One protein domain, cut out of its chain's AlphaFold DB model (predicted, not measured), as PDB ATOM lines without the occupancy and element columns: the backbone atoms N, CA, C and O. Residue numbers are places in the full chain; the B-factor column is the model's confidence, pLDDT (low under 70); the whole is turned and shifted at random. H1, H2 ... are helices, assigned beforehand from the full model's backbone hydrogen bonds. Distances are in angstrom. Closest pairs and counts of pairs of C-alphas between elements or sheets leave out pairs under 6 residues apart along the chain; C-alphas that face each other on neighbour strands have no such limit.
ATOM      1  N   ASP A  18     145.682 155.476 214.318       89.75
ATOM      2  CA  ASP A  18     144.332 154.985 213.992       89.75
ATOM      3  C   ASP A  18     143.683 155.742 212.822       89.75
ATOM      4  O   ASP A  18     143.050 155.159 211.936       89.75
ATOM      5  N   GLU A  19     143.872 157.061 212.781       90.12
ATOM      6  CA  GLU A  19     143.462 157.900 211.655       90.12
ATOM      7  C   GLU A  19     144.259 157.532 210.396       90.12
ATOM      8  O   GLU A  19     143.683 157.410 209.313       90.12
ATOM      9  N   TRP A  20     145.572 157.293 210.537       92.31
ATOM     10  CA  TRP A  20     146.410 156.797 209.442       92.31
ATOM     11  C   TRP A  20     145.959 155.427 208.940       92.31
ATOM     12  O   TRP A  20     145.842 155.254 207.730       92.31
ATOM     13  N   GLU A  21     145.652 154.484 209.833       94.06
ATOM     14  CA  GLU A  21     145.100 153.173 209.477       94.06
ATOM     15  C   GLU A  21     143.855 153.332 208.597       94.06
ATOM     16  O   GLU A  21     143.811 152.820 207.480       94.06
ATOM     17  N   SER A  22     142.879 154.116 209.058       92.12
ATOM     18  CA  SER A  22     141.605 154.319 208.358       92.12
ATOM     19  C   SER A  22     141.783 154.935 206.969       92.12
ATOM     20  O   SER A  22     141.180 154.478 205.994       92.12
ATOM     21  N   MET A  23     142.629 155.963 206.849       92.12
ATOM     22  CA  MET A  23     142.906 156.612 205.565       92.12
ATOM     23  C   MET A  23     143.643 155.688 204.597       92.12
ATOM     24  O   MET A  23     143.268 155.602 203.427       92.12
ATOM     25  N   LEU A  24     144.678 154.992 205.072       94.06
ATOM     26  CA  LEU A  24     145.482 154.097 204.243       94.06
ATOM     27  C   LEU A  24     144.651 152.902 203.776       94.06
ATOM     28  O   LEU A  24     144.682 152.569 202.593       94.06
ATOM     29  N   VAL A  25     143.850 152.308 204.660       94.12
ATOM     30  CA  VAL A  25     142.963 151.195 204.305       94.12
ATOM     31  C   VAL A  25     141.953 151.625 203.245       94.12
ATOM     32  O   VAL A  25     141.793 150.951 202.226       94.12
ATOM     33  N   ARG A  26     141.330 152.795 203.424       91.25
ATOM     34  CA  ARG A  26     140.396 153.347 202.439       91.25
ATOM     35  C   ARG A  26     141.069 153.668 201.104       91.25
ATOM     36  O   ARG A  26     140.468 153.439 200.064       91.25
ATOM     37  N   HIS A  27     142.292 154.192 201.119       91.00
ATOM     38  CA  HIS A  27     143.013 154.553 199.899       91.00
ATOM     39  C   HIS A  27     143.475 153.327 199.100       91.00
ATOM     40  O   HIS A  27     143.315 153.295 197.882       91.00
ATOM     41  N   PHE A  28     144.050 152.325 199.770       91.31
ATOM     42  CA  PHE A  28     144.683 151.186 199.100       91.31
ATOM     43  C   PHE A  28     143.731 150.018 198.830       91.31
ATOM     44  O   PHE A  28     143.904 149.327 197.823       91.31
ATOM     45  N   PHE A  29     142.733 149.793 199.692       94.12
ATOM     46  CA  PHE A  29     141.909 148.582 199.646       94.12
ATOM     47  C   PHE A  29     140.436 148.820 199.328       94.12
ATOM     48  O   PHE A  29     139.787 147.885 198.865       94.12
ATOM     49  N   ALA A  30     139.878 150.015 199.546       90.31
ATOM     50  CA  ALA A  30     138.467 150.232 199.238       90.31
ATOM     51  C   ALA A  30     138.218 150.249 197.720       90.31
ATOM     52  O   ALA A  30     139.002 150.787 196.937       90.31
ATOM     53  N   VAL A  31     137.086 149.688 197.304       87.25
ATOM     54  CA  VAL A  31     136.596 149.794 195.928       87.25
ATOM     55  C   VAL A  31     136.089 151.217 195.709       87.25
ATOM     56  O   VAL A  31     135.138 151.665 196.354       87.25
ATOM     57  N   GLY A  32     136.745 151.943 194.807       80.81
ATOM     58  CA  GLY A  32     136.376 153.312 194.460       80.81
ATOM     59  C   GLY A  32     135.111 153.407 193.588       80.81
ATOM     60  O   GLY A  32     134.541 152.393 193.187       80.81
ATOM     61  N   PRO A  33     134.692 154.629 193.206       71.38
ATOM     62  CA  PRO A  33     133.507 154.855 192.363       71.38
ATOM     63  C   PRO A  33     133.565 154.196 190.975       71.38
ATOM     64  O   PRO A  33     132.525 153.963 190.354       71.38
ATOM     65  N   SER A  34     134.775 153.897 190.484       72.75
ATOM     66  CA  SER A  34     134.991 153.133 189.249       72.75
ATOM     67  C   SER A  34     134.499 151.688 189.353       72.75
ATOM     68  O   SER A  34     134.261 151.064 188.324       72.75
ATOM     69  N   GLY A  35     134.336 151.166 190.573       82.44
ATOM     70  CA  GLY A  35     134.001 149.771 190.825       82.44
ATOM     71  C   GLY A  35     135.192 148.822 190.681       82.44
ATOM     72  O   GLY A  35     134.974 147.616 190.656       82.44
ATOM     73  N   ASP A  36     136.433 149.313 190.567       86.38
ATOM     74  CA  ASP A  36     137.603 148.433 190.436       86.38
ATOM     75  C   ASP A  36     137.771 147.550 191.681       86.38
ATOM     76  O   ASP A  36     138.088 148.025 192.774       86.38
ATOM     77  N   ALA A  37     137.552 146.253 191.488       87.62
ATOM     78  CA  ALA A  37     137.658 145.218 192.505       87.62
ATOM     79  C   ALA A  37     138.813 144.248 192.209       87.62
ATOM     80  O   ALA A  37     138.846 143.136 192.741       87.62
ATOM     81  N   SER A  38     139.731 144.630 191.314       87.12
ATOM     82  CA  SER A  38     140.815 143.762 190.851       87.12
ATOM     83  C   SER A  38     141.759 143.397 191.993       87.12
ATOM     84  O   SER A  38     142.054 144.232 192.854       87.12
ATOM     85  N   ASP A  39     142.270 142.165 191.965       88.25
ATOM     86  CA  ASP A  39     143.183 141.643 192.983       88.25
ATOM     87  C   ASP A  39     144.421 142.536 193.139       88.25
ATOM     88  O   ASP A  39     145.117 142.864 192.170       88.25
ATOM     89  N   ILE A  40     144.730 142.901 194.378       89.44
ATOM     90  CA  ILE A  40     145.946 143.621 194.731       89.44
ATOM     91  C   ILE A  40     147.074 142.603 194.796       89.44
ATOM     92  O   ILE A  40     147.080 141.700 195.627       89.44
ATOM     93  N   ARG A  41     148.041 142.756 193.894       87.25
ATOM     94  CA  ARG A  41     149.261 141.935 193.846       87.25
ATOM     95  C   ARG A  41     150.515 142.722 194.204       87.25
ATOM     96  O   ARG A  41     151.575 142.129 194.362       87.25
ATOM     97  N   THR A  42     150.411 144.048 194.247       87.19
ATOM     98  CA  THR A  42     151.511 144.988 194.478       87.19
ATOM     99  C   THR A  42     150.956 146.270 195.094       87.19
ATOM    100  O   THR A  42     149.828 146.658 194.786       87.19
ATOM    101  N   LEU A  43     151.744 146.939 195.931       89.88
ATOM    102  CA  LEU A  43     151.394 148.172 196.624       89.88
ATOM    103  C   LEU A  43     152.548 149.169 196.492       89.88
ATOM    104  O   LEU A  43     153.657 148.920 196.966       89.88
ATOM    105  N   GLU A  44     152.270 150.319 195.881       87.62
ATOM    106  CA  GLU A  44     153.214 151.432 195.860       87.62
ATOM    107  C   GLU A  44     152.985 152.315 197.087       87.62
ATOM    108  O   GLU A  44     151.986 153.025 197.159       87.62
ATOM    109  N   VAL A  45     153.924 152.307 198.035       89.31
ATOM    110  CA  VAL A  45     153.923 153.266 199.144       89.31
ATOM    111  C   VAL A  45     155.107 154.213 198.992       89.31
ATOM    112  O   VAL A  45     156.273 153.813 199.038       89.31
ATOM    113  N   SER A  46     154.785 155.489 198.804       87.69
ATOM    114  CA  SER A  46     155.709 156.610 198.692       87.69
ATOM    115  C   SER A  46     155.187 157.819 199.485       87.69
ATOM    116  O   SER A  46     154.009 157.862 199.845       87.69
ATOM    117  N   PRO A  47     156.018 158.847 199.724       88.50
ATOM    118  CA  PRO A  47     155.560 160.085 200.361       88.50
ATOM    119  C   PRO A  47     154.380 160.736 199.617       88.50
ATOM    120  O   PRO A  47     153.475 161.290 200.236       88.50
ATOM    121  N   LEU A  48     154.343 160.608 198.283       85.56
ATOM    122  CA  LEU A  48     153.241 161.101 197.460       85.56
ATOM    123  C   LEU A  48     151.943 160.328 197.723       85.56
ATOM    124  O   LEU A  48     150.903 160.946 197.913       85.56
ATOM    125  N   THR A  49     151.981 158.994 197.765       88.44
ATOM    126  CA  THR A  49     150.766 158.198 198.025       88.44
ATOM    127  C   THR A  49     150.256 158.386 199.451       88.44
ATOM    128  O   THR A  49     149.050 158.362 199.666       88.44
ATOM    129  N   LEU A  50     151.147 158.634 200.421       90.19
ATOM    130  CA  LEU A  50     150.744 159.027 201.776       90.19
ATOM    131  C   LEU A  50     149.991 160.365 201.771       90.19
ATOM    132  O   LEU A  50     148.937 160.465 202.393       90.19
ATOM    133  N   ALA A  51     150.486 161.366 201.034       88.44
ATOM    134  CA  ALA A  51     149.793 162.646 200.884       88.44
ATOM    135  C   ALA A  51     148.430 162.485 200.182       88.44
ATOM    136  O   ALA A  51     147.430 163.032 200.646       88.44
ATOM    137  N   LEU A  52     148.362 161.672 199.119       86.38
ATOM    138  CA  LEU A  52     147.111 161.367 198.411       86.38
ATOM    139  C   LEU A  52     146.087 160.655 199.309       86.38
ATOM    140  O   LEU A  52     144.893 160.934 199.209       86.38
ATOM    141  N   ALA A  53     146.531 159.773 200.210       88.06
ATOM    142  CA  ALA A  53     145.653 159.110 201.175       88.06
ATOM    143  C   ALA A  53     145.000 160.097 202.163       88.06
ATOM    144  O   ALA A  53     143.890 159.845 202.628       88.06
ATOM    145  N   CYS A  54     145.635 161.244 202.435       83.06
ATOM    146  CA  CYS A  54     145.058 162.318 203.248       83.06
ATOM    147  C   CYS A  54     143.984 163.149 202.516       83.06
ATOM    148  O   CYS A  54     143.356 164.003 203.139       83.06
ATOM    149  N   GLY A  55     143.768 162.933 201.211       69.06
ATOM    150  CA  GLY A  55     142.656 163.521 200.457       69.06
ATOM    151  C   GLY A  55     142.707 165.042 200.267       69.06
ATOM    152  O   GLY A  55     141.671 165.642 199.984       69.06
ATOM    153  N   THR A  56     143.871 165.683 200.433       60.81
ATOM    154  CA  THR A  56     144.029 167.133 200.234       60.81
ATOM    155  C   THR A  56     145.259 167.450 199.388       60.81
ATOM    156  O   THR A  56     146.360 167.010 199.704       60.81
ATOM    157  N   ASP A  57     145.095 168.292 198.364       58.09
ATOM    158  CA  ASP A  57     146.204 168.786 197.521       58.09
ATOM    159  C   ASP A  57     147.149 169.752 198.272       58.09
ATOM    160  O   ASP A  57     148.121 170.257 197.714       58.09
ATOM    161  N   ALA A  58     146.855 170.042 199.543       60.41
ATOM    162  CA  ALA A  58     147.542 171.040 200.358       60.41
ATOM    163  C   ALA A  58     148.728 170.486 201.170       60.41
ATOM    164  O   ALA A  58     149.542 171.275 201.648       60.41
ATOM    165  N   ILE A  59     148.826 169.165 201.362       77.94
ATOM    166  CA  ILE A  59     149.903 168.547 202.152       77.94
ATOM    167  C   ILE A  59     151.034 168.131 201.213       77.94
ATOM    168  O   ILE A  59     150.824 167.352 200.283       77.94
ATOM    169  N   SER A  60     152.252 168.621 201.462       85.00
ATOM    170  CA  SER A  60     153.402 168.195 200.661       85.00
ATOM    171  C   SER A  60     153.779 166.734 200.965       85.00
ATOM    172  O   SER A  60     153.604 166.276 202.099       85.00
ATOM    173  N   PRO A  61     154.351 165.987 200.000       86.81
ATOM    174  CA  PRO A  61     154.799 164.610 200.231       86.81
ATOM    175  C   PRO A  61     155.721 164.460 201.455       86.81
ATOM    176  O   PRO A  61     155.559 163.540 202.251       86.81
ATOM    177  N   GLU A  62     156.647 165.402 201.651       88.12
ATOM    178  CA  GLU A  62     157.569 165.419 202.796       88.12
ATOM    179  C   GLU A  62     156.840 165.637 204.130       88.12
ATOM    180  O   GLU A  62     157.163 165.006 205.139       88.12
ATOM    181  N   GLN A  63     155.833 166.515 204.148       88.12
ATOM    182  CA  GLN A  63     155.009 166.745 205.335       88.12
ATOM    183  C   GLN A  63     154.193 165.503 205.696       88.12
ATOM    184  O   GLN A  63     154.131 165.150 206.874       88.12
ATOM    185  N   ALA A  64     153.613 164.822 204.703       90.06
ATOM    186  CA  ALA A  64     152.867 163.585 204.914       90.06
ATOM    187  C   ALA A  64     153.761 162.475 205.489       90.06
ATOM    188  O   ALA A  64     153.390 161.836 206.474       90.06
ATOM    189  N   GLU A  65     154.964 162.289 204.936       92.00
ATOM    190  CA  GLU A  65     155.934 161.314 205.446       92.00
ATOM    191  C   GLU A  65     156.338 161.608 206.900       92.00
ATOM    192  O   GLU A  65     156.328 160.709 207.745       92.00
ATOM    193  N   ASN A  66     156.655 162.868 207.216       90.81
ATOM    194  CA  ASN A  66     157.036 163.277 208.571       90.81
ATOM    195  C   ASN A  66     155.884 163.117 209.574       90.81
ATOM    196  O   ASN A  66     156.108 162.667 210.703       90.81
ATOM    197  N   ALA A  67     154.654 163.454 209.178       91.31
ATOM    198  CA  ALA A  67     153.464 163.266 210.005       91.31
ATOM    199  C   ALA A  67     153.191 161.778 210.268       91.31
ATOM    200  O   ALA A  67     152.940 161.390 211.411       91.31
ATOM    201  N   PHE A  68     153.319 160.935 209.240       94.00
ATOM    202  CA  PHE A  68     153.168 159.488 209.361       94.00
ATOM    203  C   PHE A  68     154.217 158.875 210.296       94.00
ATOM    204  O   PHE A  68     153.876 158.154 211.237       94.00
ATOM    205  N   ARG A  69     155.494 159.243 210.115       94.12
ATOM    206  CA  ARG A  69     156.593 158.836 211.004       94.12
ATOM    207  C   ARG A  69     156.336 159.250 212.452       94.12
ATOM    208  O   ARG A  69     156.500 158.446 213.367       94.12
ATOM    209  N   SER A  70     155.899 160.490 212.661       92.19
ATOM    210  CA  SER A  70     155.606 161.028 213.994       92.19
ATOM    211  C   SER A  70     154.453 160.287 214.677       92.19
ATOM    212  O   SER A  70     154.529 160.012 215.874       92.19
ATOM    213  N   ALA A  71     153.404 159.929 213.929       92.50
ATOM    214  CA  ALA A  71     152.273 159.161 214.447       92.50
ATOM    215  C   ALA A  71     152.686 157.744 214.882       92.50
ATOM    216  O   ALA A  71     152.289 157.298 215.958       92.50
ATOM    217  N   LEU A  72     153.529 157.072 214.089       92.88
ATOM    218  CA  LEU A  72     154.082 155.753 214.412       92.88
ATOM    219  C   LEU A  72     154.964 155.784 215.672       92.88
ATOM    220  O   LEU A  72     154.846 154.913 216.530       92.88
ATOM    221  N   LEU A  73     155.820 156.802 215.815       92.19
ATOM    222  CA  LEU A  73     156.702 156.954 216.982       92.19
ATOM    223  C   LEU A  73     155.952 157.356 218.257       92.19
ATOM    224  O   LEU A  73     156.370 156.994 219.357       92.19
ATOM    225  N   ARG A  74     154.833 158.077 218.132       91.75
ATOM    226  CA  ARG A  74     153.986 158.427 219.281       91.75
ATOM    227  C   ARG A  74     153.424 157.182 219.973       91.75
ATOM    228  O   ARG A  74     153.299 157.195 221.193       91.75
ATOM    229  N   ASP A  75     153.158 156.113 219.221       90.00
ATOM    230  CA  ASP A  75     152.780 154.798 219.756       90.00
ATOM    231  C   ASP A  75     153.867 153.735 219.518       90.00
ATOM    232  O   ASP A  75     153.644 152.632 219.009       90.00
ATOM    233  N   GLN A  76     155.096 154.085 219.896       90.44
ATOM    234  CA  GLN A  76     156.262 153.221 219.732       90.44
ATOM    235  C   GLN A  76     156.106 151.851 220.414       90.44
ATOM    236  O   GLN A  76     156.570 150.847 219.881       90.44
ATOM    237  N   CYS A  77     155.440 151.774 221.574       89.31
ATOM    238  CA  CYS A  77     155.242 150.513 222.295       89.31
ATOM    239  C   CYS A  77     154.428 149.517 221.463       89.31
ATOM    240  O   CYS A  77     154.831 148.356 221.337       89.31
ATOM    241  N   TYR A  78     153.332 149.985 220.858       92.88
ATOM    242  CA  TYR A  78     152.556 149.195 219.911       92.88
ATOM    243  C   TYR A  78     153.395 148.824 218.686       92.88
ATOM    244  O   TYR A  78     153.489 147.641 218.371       92.88
ATOM    245  N   LEU A  79     154.073 149.787 218.050       93.00
ATOM    246  CA  LEU A  79     154.875 149.540 216.844       93.00
ATOM    247  C   LEU A  79     155.931 148.444 217.059       93.00
ATOM    248  O   LEU A  79     156.071 147.532 216.242       93.00
ATOM    249  N   TRP A  80     156.662 148.491 218.175       92.88
ATOM    250  CA  TRP A  80     157.674 147.485 218.504       92.88
ATOM    251  C   TRP A  80     157.078 146.100 218.725       92.88
ATOM    252  O   TRP A  80     157.677 145.103 218.312       92.88
ATOM    253  N   SER A  81     155.922 146.034 219.387       92.19
ATOM    254  CA  SER A  81     155.204 144.778 219.582       92.19
ATOM    255  C   SER A  81     154.690 144.232 218.251       92.19
ATOM    256  O   SER A  81     154.927 143.062 217.956       92.19
ATOM    257  N   ALA A  82     154.085 145.088 217.421       93.31
ATOM    258  CA  ALA A  82     153.518 144.751 216.119       93.31
ATOM    259  C   ALA A  82     154.560 144.150 215.172       93.31
ATOM    260  O   ALA A  82     154.364 143.063 214.632       93.31
ATOM    261  N   LEU A  83     155.726 144.793 215.046       93.75
ATOM    262  CA  LEU A  83     156.817 144.293 214.205       93.75
ATOM    263  C   LEU A  83     157.342 142.924 214.661       93.75
ATOM    264  O   LEU A  83     157.734 142.111 213.827       93.75
ATOM    265  N   LYS A  84     157.348 142.653 215.973       92.94
ATOM    266  CA  LYS A  84     157.881 141.402 216.524       92.94
ATOM    267  C   LYS A  84     156.858 140.264 216.528       92.94
ATOM    268  O   LYS A  84     157.222 139.140 216.208       92.94
ATOM    269  N   ARG A  85     155.616 140.533 216.937       92.25
ATOM    270  CA  ARG A  85     154.615 139.504 217.284       92.25
ATOM    271  C   ARG A  85     153.317 139.565 216.476       92.25
ATOM    272  O   ARG A  85     152.508 138.665 216.645       92.25
ATOM    273  N   GLY A  86     153.123 140.574 215.631       91.25
ATOM    274  CA  GLY A  86     151.842 140.838 214.972       91.25
ATOM    275  C   GLY A  86     151.009 141.862 215.744       91.25
ATOM    276  O   GLY A  86     151.387 142.277 216.848       91.25
ATOM    277  N   SER A  87     149.907 142.325 215.147       90.81
ATOM    278  CA  SER A  87     149.115 143.398 215.748       90.81
ATOM    279  C   SER A  87     148.450 142.932 217.041       90.81
ATOM    280  O   SER A  87     147.792 141.902 217.091       90.81
ATOM    281  N   SER A  88     148.597 143.714 218.112       86.56
ATOM    282  CA  SER A  88     147.863 143.488 219.364       86.56
ATOM    283  C   SER A  88     146.501 144.190 219.391       86.56
ATOM    284  O   SER A  88     145.828 144.172 220.421       86.56
ATOM    285  N   ARG A  89     146.133 144.894 218.313       89.81
ATOM    286  CA  ARG A  89     144.872 145.631 218.191       89.81
ATOM    287  C   ARG A  89     143.864 144.765 217.443       89.81
ATOM    288  O   ARG A  89     144.214 144.143 216.449       89.81
ATOM    289  N   PHE A  90     142.622 144.740 217.918       88.56
ATOM    290  CA  PHE A  90     141.573 143.940 217.293       88.56
ATOM    291  C   PHE A  90     141.090 144.584 215.991       88.56
ATOM    292  O   PHE A  90     140.883 145.802 215.980       88.56
ATOM    293  N   PRO A  91     140.869 143.802 214.923       91.06
ATOM    294  CA  PRO A  91     140.260 144.312 213.707       91.06
ATOM    295  C   PRO A  91     138.814 144.734 213.972       91.06
ATOM    296  O   PRO A  91     138.116 144.201 214.837       91.06
ATOM    297  N   SER A  92     138.360 145.710 213.200       91.38
ATOM    298  CA  SER A  92     136.960 146.101 213.102       91.38
ATOM    299  C   SER A  92     136.432 145.761 211.712       91.38
ATOM    300  O   SER A  92     137.136 145.223 210.864       91.38
ATOM    301  N   LYS A  93     135.180 146.124 211.466       87.31
ATOM    302  CA  LYS A  93     134.538 146.018 210.158       87.31
ATOM    303  C   LYS A  93     135.117 146.988 209.115       87.31
ATOM    304  O   LYS A  93     135.028 146.726 207.920       87.31
ATOM    305  N   ASP A  94     135.721 148.092 209.547       87.56
ATOM    306  CA  ASP A  94     136.162 149.155 208.635       87.56
ATOM    307  C   ASP A  94     137.689 149.233 208.503       87.56
ATOM    308  O   ASP A  94     138.195 149.746 207.505       87.56
ATOM    309  N   VAL A  95     138.422 148.696 209.483       92.75
ATOM    310  CA  VAL A  95     139.891 148.657 209.505       92.75
ATOM    311  C   VAL A  95     140.424 147.373 210.157       92.75
ATOM    312  O   VAL A  95     139.870 146.954 211.178       92.75
ATOM    313  N   PRO A  96     141.527 146.789 209.647       93.75
ATOM    314  CA  PRO A  96     142.173 145.609 210.220       93.75
ATOM    315  C   PRO A  96     143.082 145.940 211.418       93.75
ATOM    316  O   PRO A  96     143.427 145.048 212.187       93.75
ATOM    317  N   ASN A  97     143.446 147.215 211.609       93.06
ATOM    318  CA  ASN A  97     144.337 147.691 212.674       93.06
ATOM    319  C   ASN A  97     145.736 147.057 212.635       93.06
ATOM    320  O   ASN A  97     146.338 146.787 213.677       93.06
ATOM    321  N   CYS A  98     146.265 146.831 211.435       94.69
ATOM    322  CA  CYS A  98     147.615 146.311 211.213       94.69
ATOM    323  C   CYS A  98     148.311 146.921 209.983       94.69
ATOM    324  O   CYS A  98     149.509 146.698 209.782       94.69
ATOM    325  N   PHE A  99     147.611 147.715 209.166       96.50
ATOM    326  CA  PHE A  99     148.124 148.154 207.875       96.50
ATOM    327  C   PHE A  99     149.097 149.332 207.955       96.50
ATOM    328  O   PHE A  99     150.042 149.373 207.175       96.50
ATOM    329  N   ALA A 100     148.959 150.267 208.891       94.94
ATOM    330  CA  ALA A 100     149.880 151.393 209.037       94.94
ATOM    331  C   ALA A 100     151.335 150.925 209.286       94.94
ATOM    332  O   ALA A 100     152.233 151.363 208.558       94.94
ATOM    333  N   PRO A 101     151.614 149.972 210.204       95.19
ATOM    334  CA  PRO A 101     152.934 149.347 210.294       95.19
ATOM    335  C   PRO A 101     153.393 148.679 208.986       95.19
ATOM    336  O   PRO A 101     154.556 148.819 208.608       95.19
ATOM    337  N   LEU A 102     152.503 147.987 208.264       96.31
ATOM    338  CA  LEU A 102     152.830 147.338 206.987       96.31
ATOM    339  C   LEU A 102     153.165 148.348 205.880       96.31
ATOM    340  O   LEU A 102     154.159 148.167 205.173       96.31
ATOM    341  N   ALA A 103     152.404 149.435 205.769       95.12
ATOM    342  CA  ALA A 103     152.646 150.532 204.838       95.12
ATOM    343  C   ALA A 103     154.009 151.187 205.096       95.12
ATOM    344  O   ALA A 103     154.751 151.456 204.151       95.12
ATOM    345  N   MET A 104     154.401 151.348 206.366       95.12
ATOM    346  CA  MET A 104     155.765 151.749 206.714       95.12
ATOM    347  C   MET A 104     156.791 150.741 206.179       95.12
ATOM    348  O   MET A 104     157.770 151.156 205.564       95.12
ATOM    349  N   THR A 105     156.588 149.427 206.352       93.94
ATOM    350  CA  THR A 105     157.544 148.439 205.813       93.94
ATOM    351  C   THR A 105     157.689 148.523 204.290       93.94
ATOM    352  O   THR A 105     158.808 148.420 203.792       93.94
ATOM    353  N   LEU A 106     156.595 148.775 203.559       92.19
ATOM    354  CA  LEU A 106     156.616 148.984 202.107       92.19
ATOM    355  C   LEU A 106     157.367 150.262 201.720       92.19
ATOM    356  O   LEU A 106     158.153 150.240 200.775       92.19
ATOM    357  N   LEU A 107     157.168 151.354 202.467       90.94
ATOM    358  CA  LEU A 107     157.888 152.611 202.258       90.94
ATOM    359  C   LEU A 107     159.398 152.437 202.472       90.94
ATOM    360  O   LEU A 107     160.196 152.911 201.673       90.94
ATOM    361  N   ILE A 108     159.814 151.740 203.534       88.62
ATOM    362  CA  ILE A 108     161.240 151.485 203.789       88.62
ATOM    363  C   ILE A 108     161.861 150.665 202.661       88.62
ATOM    364  O   ILE A 108     162.981 150.962 202.237       88.62
ATOM    365  N   ASP A 109     161.145 149.652 202.174       85.25
ATOM    366  CA  ASP A 109     161.628 148.809 201.084       85.25
ATOM    367  C   ASP A 109     161.727 149.590 199.763       85.25
ATOM    368  O   ASP A 109     162.742 149.495 199.076       85.25
ATOM    369  N   SER A 110     160.752 150.457 199.459       78.94
ATOM    370  CA  SER A 110     160.765 151.292 198.246       78.94
ATOM    371  C   SER A 110     161.904 152.320 198.218       78.94
ATOM    372  O   SER A 110     162.313 152.771 197.142       78.94
ATOM    373  N   LEU A 111     162.452 152.667 199.389       75.38
ATOM    374  CA  LEU A 111     163.614 153.538 199.518       75.38
ATOM    375  C   LEU A 111     164.946 152.816 199.258       75.38
ATOM    376  O   LEU A 111     165.952 153.508 199.111       75.38
ATOM    377  N   LEU A 112     165.027 151.480 199.259       71.06
ATOM    378  CA  LEU A 112     166.280 150.749 199.001       71.06
ATOM    379  C   LEU A 112     166.711 150.940 197.531       71.06
ATOM    380  O   LEU A 112     165.977 150.588 196.613       71.06
ATOM    381  N   ASP A 113     167.893 151.519 197.296       55.50
ATOM    382  CA  ASP A 113     168.445 151.671 195.943       55.50
ATOM    383  C   ASP A 113     169.132 150.359 195.537       55.50
ATOM    384  O   ASP A 113     169.965 149.833 196.271       55.50
ATOM    385  N   GLY A 114     168.771 149.812 194.376       51.72
ATOM    386  CA  GLY A 114     169.479 148.675 193.787       51.72
ATOM    387  C   GLY A 114     170.917 149.050 193.422       51.72
ATOM    388  O   GLY A 114     171.139 150.103 192.831       51.72
ATOM    389  N   ASP A 115     171.841 148.147 193.758       39.56
ATOM    390  CA  ASP A 115     173.288 148.137 193.486       39.56
ATOM    391  C   ASP A 115     174.174 148.944 194.458       39.56
ATOM    392  O   ASP A 115     174.539 150.093 194.235       39.56
ATOM    393  N   GLY A 116     174.578 148.282 195.550       37.41
ATOM    394  CA  GLY A 116     175.568 148.786 196.504       37.41
ATOM    395  C   GLY A 116     175.632 147.927 197.762       37.41
ATOM    396  O   GLY A 116     174.953 148.197 198.754       37.41
ATOM    397  N   TYR A 117     176.413 146.849 197.705       39.78
ATOM    398  CA  TYR A 117     176.795 146.058 198.872       39.78
ATOM    399  C   TYR A 117     177.513 146.979 199.869       39.78
ATOM    400  O   TYR A 117     178.596 147.447 199.561       39.78
ATOM    401  N   GLU A 118     176.846 147.300 200.987       41.34
ATOM    402  CA  GLU A 118     177.388 147.475 202.358       41.34
ATOM    403  C   GLU A 118     176.428 148.280 203.269       41.34
ATOM    404  O   GLU A 118     176.320 147.956 204.447       41.34
ATOM    405  N   ASN A 119     175.585 149.180 202.730       43.78
ATOM    406  CA  ASN A 119     174.604 149.977 203.511       43.78
ATOM    407  C   ASN A 119     173.114 149.632 203.261       43.78
ATOM    408  O   ASN A 119     172.213 150.338 203.713       43.78
ATOM    409  N   ASN A 120     172.827 148.535 202.554       52.84
ATOM    410  CA  ASN A 120     171.512 148.252 201.953       52.84
ATOM    411  C   ASN A 120     170.655 147.217 202.720       52.84
ATOM    412  O   ASN A 120     169.896 146.439 202.136       52.84
ATOM    413  N   GLN A 121     170.802 147.152 204.046       75.75
ATOM    414  CA  GLN A 121     170.041 146.222 204.883       75.75
ATOM    415  C   GLN A 121     168.742 146.876 205.374       75.75
ATOM    416  O   GLN A 121     168.778 147.873 206.091       75.75
ATOM    417  N   PHE A 122     167.594 146.271 205.045       83.81
ATOM    418  CA  PHE A 122     166.249 146.734 205.433       83.81
ATOM    419  C   PHE A 122     166.161 147.193 206.900       83.81
ATOM    420  O   PHE A 122     165.636 148.261 207.195       83.81
ATOM    421  N   ARG A 123     166.735 146.411 207.826       87.56
ATOM    422  CA  ARG A 123     166.724 146.686 209.274       87.56
ATOM    423  C   ARG A 123     167.471 147.967 209.651       87.56
ATOM    424  O   ARG A 123     166.969 148.739 210.461       87.56
ATOM    425  N   ALA A 124     168.643 148.200 209.055       84.12
ATOM    426  CA  ALA A 124     169.427 149.411 209.291       84.12
ATOM    427  C   ALA A 124     168.693 150.646 208.749       84.12
ATOM    428  O   ALA A 124     168.641 151.684 209.406       84.12
ATOM    429  N   LYS A 125     168.042 150.506 207.587       85.56
ATOM    430  CA  LYS A 125     167.248 151.581 206.986       85.56
ATOM    431  C   LYS A 125     165.982 151.900 207.777       85.56
ATOM    432  O   LYS A 125     165.656 153.069 207.931       85.56
ATOM    433  N   LEU A 126     165.317 150.885 208.331       90.06
ATOM    434  CA  LEU A 126     164.187 151.055 209.243       90.06
ATOM    435  C   LEU A 126     164.589 151.857 210.491       90.06
ATOM    436  O   LEU A 126     163.920 152.831 210.826       90.06
ATOM    437  N   ALA A 127     165.694 151.482 211.148       88.62
ATOM    438  CA  ALA A 127     166.204 152.194 212.322       88.62
ATOM    439  C   ALA A 127     166.570 153.649 211.997       88.62
ATOM    440  O   ALA A 127     166.151 154.569 212.700       88.62
ATOM    441  N   SER A 128     167.276 153.857 210.880       88.88
ATOM    442  CA  SER A 128     167.660 155.186 210.398       88.88
ATOM    443  C   SER A 128     166.449 156.061 210.057       88.88
ATOM    444  O   SER A 128     166.400 157.212 210.480       88.88
ATOM    445  N   TRP A 129     165.449 155.525 209.349       90.62
ATOM    446  CA  TRP A 129     164.244 156.274 208.980       90.62
ATOM    447  C   TRP A 129     163.414 156.663 210.204       90.62
ATOM    448  O   TRP A 129     162.973 157.805 210.306       90.62
ATOM    449  N   LEU A 130     163.252 155.751 211.167       90.62
ATOM    450  CA  LEU A 130     162.574 156.037 212.434       90.62
ATOM    451  C   LEU A 130     163.377 156.976 213.349       90.62
ATOM    452  O   LEU A 130     162.804 157.532 214.280       90.62
ATOM    453  N   GLY A 131     164.678 157.167 213.102       88.75
ATOM    454  CA  GLY A 131     165.550 157.983 213.950       88.75
ATOM    455  C   GLY A 131     165.786 157.370 215.332       88.75
ATOM    456  O   GLY A 131     165.885 158.101 216.314       88.75
ATOM    457  N   VAL A 132     165.834 156.034 215.424       88.25
ATOM    458  CA  VAL A 132     165.977 155.300 216.692       88.25
ATOM    459  C   VAL A 132     167.250 154.460 216.717       88.25
ATOM    460  O   VAL A 132     167.594 153.799 215.738       88.25
ATOM    461  N   ASP A 133     167.913 154.418 217.871       85.00
ATOM    462  CA  ASP A 133     169.071 153.553 218.114       85.00
ATOM    463  C   ASP A 133     168.611 152.174 218.619       85.00
ATOM    464  O   ASP A 133     168.667 151.845 219.806       85.00
ATOM    465  N   ARG A 134     168.017 151.386 217.712       82.62
ATOM    466  CA  ARG A 134     167.476 150.052 218.008       82.62
ATOM    467  C   ARG A 134     167.848 149.053 216.926       82.62
ATOM    468  O   ARG A 134     167.626 149.288 215.742       82.62
ATOM    469  N   ASN A 135     168.292 147.871 217.350       81.94
ATOM    470  CA  ASN A 135     168.490 146.749 216.443       81.94
ATOM    471  C   ASN A 135     167.204 145.906 216.289       81.94
ATOM    472  O   ASN A 135     166.650 145.392 217.266       81.94
ATOM    473  N   PHE A 136     166.737 145.740 215.051       84.62
ATOM    474  CA  PHE A 136     165.534 144.982 214.694       84.62
ATOM    475  C   PHE A 136     165.865 143.535 214.307       84.62
ATOM    476  O   PHE A 136     165.703 143.136 213.155       84.62
ATOM    477  N   ASN A 137     166.337 142.724 215.256       82.00
ATOM    478  CA  ASN A 137     166.735 141.336 214.969       82.00
ATOM    479  C   ASN A 137     165.550 140.450 214.537       82.00
ATOM    480  O   ASN A 137     165.664 139.660 213.595       82.00
ATOM    481  N   ASP A 138     164.397 140.645 215.171       85.19
ATOM    482  CA  ASP A 138     163.178 139.869 214.963       85.19
ATOM    483  C   ASP A 138     162.068 140.752 214.377       85.19
ATOM    484  O   ASP A 138     161.769 141.818 214.917       85.19
ATOM    485  N   LEU A 139     161.510 140.305 213.253       91.50
ATOM    486  CA  LEU A 139     160.455 140.976 212.491       91.50
ATOM    487  C   LEU A 139     159.358 139.973 212.081       91.50
ATOM    488  O   LEU A 139     158.681 140.176 211.074       91.50
ATOM    489  N   ALA A 140     159.212 138.861 212.813       90.94
ATOM    490  CA  ALA A 140     158.248 137.809 212.483       90.94
ATOM    491  C   ALA A 140     156.796 138.323 212.420       90.94
ATOM    492  O   ALA A 140     156.003 137.841 211.613       90.94
ATOM    493  N   GLY A 141     156.472 139.356 213.204       93.31
ATOM    494  CA  GLY A 141     155.159 139.998 213.209       93.31
ATOM    495  C   GLY A 141     154.753 140.626 211.875       93.31
ATOM    496  O   GLY A 141     153.567 140.680 211.575       93.31
ATOM    497  N   VAL A 142     155.711 141.034 211.032       94.69
ATOM    498  CA  VAL A 142     155.417 141.583 209.695       94.69
ATOM    499  C   VAL A 142     154.740 140.540 208.806       94.69
ATOM    500  O   VAL A 142     153.781 140.861 208.112       94.69
ATOM    501  N   LYS A 143     155.212 139.288 208.844       93.19
ATOM    502  CA  LYS A 143     154.603 138.186 208.094       93.19
ATOM    503  C   LYS A 143     153.169 137.925 208.568       93.19
ATOM    504  O   LYS A 143     152.277 137.851 207.731       93.19
ATOM    505  N   LEU A 144     152.969 137.839 209.884       93.31
ATOM    506  CA  LEU A 144     151.659 137.581 210.490       93.31
ATOM    507  C   LEU A 144     150.644 138.664 210.117       93.31
ATOM    508  O   LEU A 144     149.557 138.339 209.666       93.31
ATOM    509  N   MET A 145     151.027 139.942 210.198       96.44
ATOM    510  CA  MET A 145     150.130 141.042 209.825       96.44
ATOM    511  C   MET A 145     149.728 141.004 208.343       96.44
ATOM    512  O   MET A 145     148.616 141.399 208.014       96.44
ATOM    513  N   TRP A 146     150.601 140.545 207.434       96.06
ATOM    514  CA  TRP A 146     150.236 140.368 206.021       96.06
ATOM    515  C   TRP A 146     149.212 139.249 205.814       96.06
ATOM    516  O   TRP A 146     148.308 139.408 204.998       96.06
ATOM    517  N   GLU A 147     149.362 138.138 206.537       94.50
ATOM    518  CA  GLU A 147     148.425 137.008 206.516       94.50
ATOM    519  C   GLU A 147     147.072 137.428 207.116       94.50
ATOM    520  O   GLU A 147     146.049 137.293 206.453       94.50
ATOM    521  N   GLU A 148     147.083 138.088 208.279       94.69
ATOM    522  CA  GLU A 148     145.891 138.667 208.921       94.69
ATOM    523  C   GLU A 148     145.168 139.676 208.017       94.69
ATOM    524  O   GLU A 148     143.943 139.665 207.929       94.69
ATOM    525  N   LEU A 149     145.908 140.550 207.327       96.50
ATOM    526  CA  LEU A 149     145.324 141.517 206.398       96.50
ATOM    527  C   LEU A 149     144.660 140.826 205.202       96.50
ATOM    528  O   LEU A 149     143.586 141.251 204.779       96.50
ATOM    529  N   ALA A 150     145.298 139.799 204.635       95.56
ATOM    530  CA  ALA A 150     144.741 139.057 203.510       95.56
ATOM    531  C   ALA A 150     143.452 138.325 203.911       95.56
ATOM    532  O   ALA A 150     142.448 138.456 203.211       95.56
ATOM    533  N   ASP A 151     143.459 137.651 205.063       94.62
ATOM    534  CA  ASP A 151     142.290 136.955 205.605       94.62
ATOM    535  C   ASP A 151     141.152 137.933 205.921       94.62
ATOM    536  O   ASP A 151     140.008 137.698 205.531       94.62
ATOM    537  N   TRP A 152     141.462 139.075 206.547       95.50
ATOM    538  CA  TRP A 152     140.476 140.115 206.838       95.50
ATOM    539  C   TRP A 152     139.847 140.675 205.556       95.50
ATOM    540  O   TRP A 152     138.628 140.820 205.482       95.50
ATOM    541  N   LEU A 153     140.645 140.964 204.519       94.69
ATOM    542  CA  LEU A 153     140.131 141.450 203.232       94.69
ATOM    543  C   LEU A 153     139.262 140.402 202.523       94.69
ATOM    544  O   LEU A 153     138.229 140.768 201.958       94.69
ATOM    545  N   ASP A 154     139.651 139.125 202.563       90.56
ATOM    546  CA  ASP A 154     138.862 138.023 202.000       90.56
ATOM    547  C   ASP A 154     137.530 137.854 202.759       90.56
ATOM    548  O   ASP A 154     136.481 137.708 202.125       90.56
ATOM    549  N   GLU A 155     137.532 137.979 204.091       89.81
ATOM    550  CA  GLU A 155     136.320 137.988 204.919       89.81
ATOM    551  C   GLU A 155     135.404 139.165 204.549       89.81
ATOM    552  O   GLU A 155     134.243 138.947 204.196       89.81
ATOM    553  N   GLN A 156     135.925 140.401 204.521       89.75
ATOM    554  CA  GLN A 156     135.124 141.582 204.174       89.75
ATOM    555  C   GLN A 156     134.543 141.484 202.754       89.75
ATOM    556  O   GLN A 156     133.384 141.847 202.527       89.75
ATOM    557  N   ALA A 157     135.326 140.991 201.790       82.38
ATOM    558  CA  ALA A 157     134.857 140.776 200.425       82.38
ATOM    559  C   ALA A 157     133.751 139.710 200.370       82.38
ATOM    560  O   ALA A 157     132.761 139.903 199.662       82.38
ATOM    561  N   SER A 158     133.876 138.627 201.146       79.81
ATOM    562  CA  SER A 158     132.859 137.572 201.222       79.81
ATOM    563  C   SER A 158     131.538 138.065 201.825       79.81
ATOM    564  O   SER A 158     130.478 137.706 201.314       79.81
ATOM    565  N   GLU A 159     131.586 138.971 202.811       80.44
ATOM    566  CA  GLU A 159     130.416 139.661 203.388       80.44
ATOM    567  C   GLU A 159     129.804 140.728 202.456       80.44
ATOM    568  O   GLU A 159     128.882 141.453 202.834       80.44
ATOM    569  N   GLY A 160     130.337 140.881 201.242       74.12
ATOM    570  CA  GLY A 160     129.845 141.828 200.251       74.12
ATOM    571  C   GLY A 160     130.265 143.278 200.483       74.12
ATOM    572  O   GLY A 160     129.782 144.181 199.794       74.12
ATOM    573  N   ARG A 161     131.227 143.543 201.374       83.31
ATOM    574  CA  ARG A 161     131.768 144.896 201.569       83.31
ATOM    575  C   ARG A 161     132.646 145.329 200.398       83.31
ATOM    576  O   ARG A 161     133.151 144.525 199.613       83.31
ATOM    577  N   SER A 162     132.808 146.639 200.256       86.50
ATOM    578  CA  SER A 162     133.526 147.268 199.144       86.50
ATOM    579  C   SER A 162     135.037 147.306 199.383       86.50
ATOM    580  O   SER A 162     135.639 148.377 199.355       86.50
ATOM    581  N   PHE A 163     135.644 146.139 199.604       90.62
ATOM    582  CA  PHE A 163     137.092 145.965 199.715       90.62
ATOM    583  C   PHE A 163     137.633 145.072 198.597       90.62
ATOM    584  O   PHE A 163     136.954 144.173 198.100       90.62
ATOM    585  N   ARG A 164     138.869 145.352 198.185       90.81
ATOM    586  CA  ARG A 164     139.635 144.576 197.214       90.81
ATOM    587  C   ARG A 164     140.380 143.452 197.919       90.81
ATOM    588  O   ARG A 164     140.872 143.622 199.029       90.81
ATOM    589  N   ARG A 165     140.541 142.337 197.219       90.69
ATOM    590  CA  ARG A 165     141.312 141.187 197.691       90.69
ATOM    591  C   ARG A 165     142.817 141.433 197.583       90.69
ATOM    592  O   ARG A 165     143.281 141.928 196.556       90.69
ATOM    593  N   LEU A 166     143.579 141.026 198.598       93.62
ATOM    594  CA  LEU A 166     145.043 140.982 198.561       93.62
ATOM    595  C   LEU A 166     145.515 139.561 198.234       93.62
ATOM    596  O   LEU A 166     145.200 138.615 198.947       93.62
ATOM    597  N   VAL A 167     146.303 139.409 197.170       89.69
ATOM    598  CA  VAL A 167     146.915 138.126 196.803       89.69
ATOM    599  C   VAL A 167     148.365 138.128 197.262       89.69
ATOM    600  O   VAL A 167     149.209 138.822 196.689       89.69
ATOM    601  N   LEU A 168     148.656 137.336 198.294       90.25
ATOM    602  CA  LEU A 168     150.009 137.213 198.824       90.25
ATOM    603  C   LEU A 168     150.925 136.464 197.834       90.25
ATOM    604  O   LEU A 168     150.549 135.414 197.310       90.25
ATOM    605  N   PRO A 169     152.131 136.990 197.558       86.38
ATOM    606  CA  PRO A 169     153.065 136.382 196.619       86.38
ATOM    607  C   PRO A 169     153.833 135.212 197.242       86.38
ATOM    608  O   PRO A 169     154.170 135.212 198.427       86.38
ATOM    609  N   GLU A 170     154.227 134.253 196.406       83.31
ATOM    610  CA  GLU A 170     155.215 133.250 196.797       83.31
ATOM    611  C   GLU A 170     156.578 133.910 197.067       83.31
ATOM    612  O   GLU A 170     157.018 134.825 196.361       83.31
ATOM    613  N   HIS A 171     157.274 133.431 198.096       77.75
ATOM    614  CA  HIS A 171     158.595 133.914 198.480       77.75
ATOM    615  C   HIS A 171     159.501 132.736 198.871       77.75
ATOM    616  O   HIS A 171     159.005 131.695 199.301       77.75
ATOM    617  N   PRO A 172     160.833 132.863 198.704       77.44
ATOM    618  CA  PRO A 172     161.773 131.810 199.081       77.44
ATOM    619  C   PRO A 172     161.628 131.391 200.551       77.44
ATOM    620  O   PRO A 172     161.482 132.246 201.421       77.44
ATOM    621  N   MET A 173     161.761 130.091 200.849       72.12
ATOM    622  CA  MET A 173     161.618 129.555 202.218       72.12
ATOM    623  C   MET A 173     162.579 130.186 203.241       72.12
ATOM    624  O   MET A 173     162.291 130.206 204.434       72.12
ATOM    625  N   ASN A 174     163.715 130.726 202.793       75.06
ATOM    626  CA  ASN A 174     164.685 131.407 203.653       75.06
ATOM    627  C   ASN A 174     164.319 132.876 203.968       75.06
ATOM    628  O   ASN A 174     165.024 133.522 204.745       75.06
ATOM    629  N   TRP A 175     163.245 133.433 203.396       78.00
ATOM    630  CA  TRP A 175     162.799 134.817 203.622       78.00
ATOM    631  C   TRP A 175     161.712 134.893 204.696       78.00
ATOM    632  O   TRP A 175     160.561 135.214 204.431       78.00
ATOM    633  N   VAL A 176     162.100 134.630 205.939       76.12
ATOM    634  CA  VAL A 176     161.140 134.319 207.010       76.12
ATOM    635  C   VAL A 176     160.350 135.526 207.547       76.12
ATOM    636  O   VAL A 176     159.270 135.335 208.093       76.12
ATOM    637  N   HIS A 177     160.871 136.759 207.435       81.75
ATOM    638  CA  HIS A 177     160.273 137.938 208.101       81.75
ATOM    639  C   HIS A 177     159.669 138.980 207.142       81.75
ATOM    640  O   HIS A 177     158.546 139.419 207.345       81.75
ATOM    641  N   ILE A 178     160.403 139.397 206.101       83.69
ATOM    642  CA  ILE A 178     160.006 140.511 205.205       83.69
ATOM    643  C   ILE A 178     159.748 140.061 203.760       83.69
ATOM    644  O   ILE A 178     159.783 140.870 202.832       83.69
ATOM    645  N   GLY A 179     159.540 138.757 203.552       84.88
ATOM    646  CA  GLY A 179     159.415 138.168 202.220       84.88
ATOM    647  C   GLY A 179     158.239 138.727 201.419       84.88
ATOM    648  O   GLY A 179     158.431 139.113 200.266       84.88
ATOM    649  N   TYR A 180     157.065 138.849 202.047       88.94
ATOM    650  CA  TYR A 180     155.885 139.461 201.429       88.94
ATOM    651  C   TYR A 180     156.105 140.943 201.111       88.94
ATOM    652  O   TYR A 180     155.901 141.336 199.966       88.94
ATOM    653  N   THR A 181     156.608 141.742 202.063       89.12
ATOM    654  CA  THR A 181     156.896 143.175 201.852       89.12
ATOM    655  C   THR A 181     157.756 143.394 200.609       89.12
ATOM    656  O   THR A 181     157.365 144.171 199.748       89.12
ATOM    657  N   ARG A 182     158.859 142.646 200.458       84.31
ATOM    658  CA  ARG A 182     159.769 142.746 199.299       84.31
ATOM    659  C   ARG A 182     159.147 142.382 197.953       84.31
ATOM    660  O   ARG A 182     159.668 142.756 196.907       84.31
ATOM    661  N   ARG A 183     158.114 141.544 197.960       84.06
ATOM    662  CA  ARG A 183     157.427 141.096 196.743       84.06
ATOM    663  C   ARG A 183     156.243 141.995 196.397       84.06
ATOM    664  O   ARG A 183     155.921 142.130 195.222       84.06
ATOM    665  N   LEU A 184     155.628 142.607 197.407       88.44
ATOM    666  CA  LEU A 184     154.518 143.543 197.258       88.44
ATOM    667  C   LEU A 184     154.988 144.973 196.937       88.44
ATOM    668  O   LEU A 184     154.228 145.707 196.313       88.44
ATOM    669  N   SER A 185     156.217 145.359 197.301       85.19
ATOM    670  CA  SER A 185     156.830 146.689 197.104       85.19
ATOM    671  C   SER A 185     157.220 147.006 195.647       85.19
ATOM    672  O   SER A 185     158.347 147.397 195.336       85.19
TER     673      SER A 185
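What this domain is: This is residues 18 to 185 of the 857 residues of an uncharacterized protein of Duganella sp. FT9W (UniProt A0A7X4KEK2). A globule of crossed helices is built around H5 in its middle: the long helix H7 forms one side, H2 and H3 make the side away from it, and H1, H6, H7 and H8 pack on H5 from different directions. H4 makes a corner with the first residues of H7, and the loop of residues 113 to 119 sticks out beyond H6. The 168 printed residues hold eight named helices, in order H1 to H8, and no named strand; the class is all helix, with 89 residues in helices. The whole is compact, with a radius of gyration of the C-alphas of 15.6 A and spans of 47 by 42 by 33 A.

How they stand to each other: H7, residues 140 to 158, touches H4, residues 76 to 85, with residues 140 to 144 alone, about perpendicular at 86 degrees; the closest C-alphas, of Arg 85 and Gly 141, are 4.1 A apart. H7 touches the hub H5, residues 99 to 110, at a steep tilt of 60 degrees, opposite ways, with the C-alphas of Leu 102 and Val 142 closest at 6.9 A. H8, residues 179 to 184, touches H5 about perpendicular at 82 degrees, closest at Leu 106 and Thr 181, whose C-alphas are 5.8 A apart. H6, residues 122 to 130, touches H5 at 68 degrees, only just a steep tilt, with the C-alphas of Ile 108 and Leu 126 closest at 6.2 A. H1, residues 18 to 29, touches H5 with residues 20 to 25 alone, closest at the C-alphas of Glu 21 and Ala 100, 5.1 A. H2, residues 47 to 53, touches H1 at the C-alphas of His 27 and Ala 53, 5.4 A, and touches H3, residues 61 to 74, at those of Pro 47 and Pro 61, 4.6 A. H3 and H7 are apart. In each of the eight helices, every O i to N i+4 pair is within hydrogen-bond range.

Where its parts are: H7, the longest, spans 27.8 A from C-alpha 140 at (158.248, 137.809, 212.483) to C-alpha 158. H3 spans 20.0 A, H5 16.2 A, H1 15.9 A, H4 14.0 A, H6 12.2 A, H2 10.0 A and H8 8.8 A. H1 begins at C-alpha 18, (144.332, 154.985, 213.992), and H8 ends at C-alpha 184, (154.518, 143.543, 197.258).

The domain as a whole: The two C-alphas farthest apart, of Glu 118 and Gly 160, are 47.9 A apart. The printed part has no cut. The links H1 to H2, H4 to H5, H5 to H6 and H7 to H8 are long. The mean pLDDT of the printed part is 85.8; residues 55 to 58 and 113 to 120 are under 70.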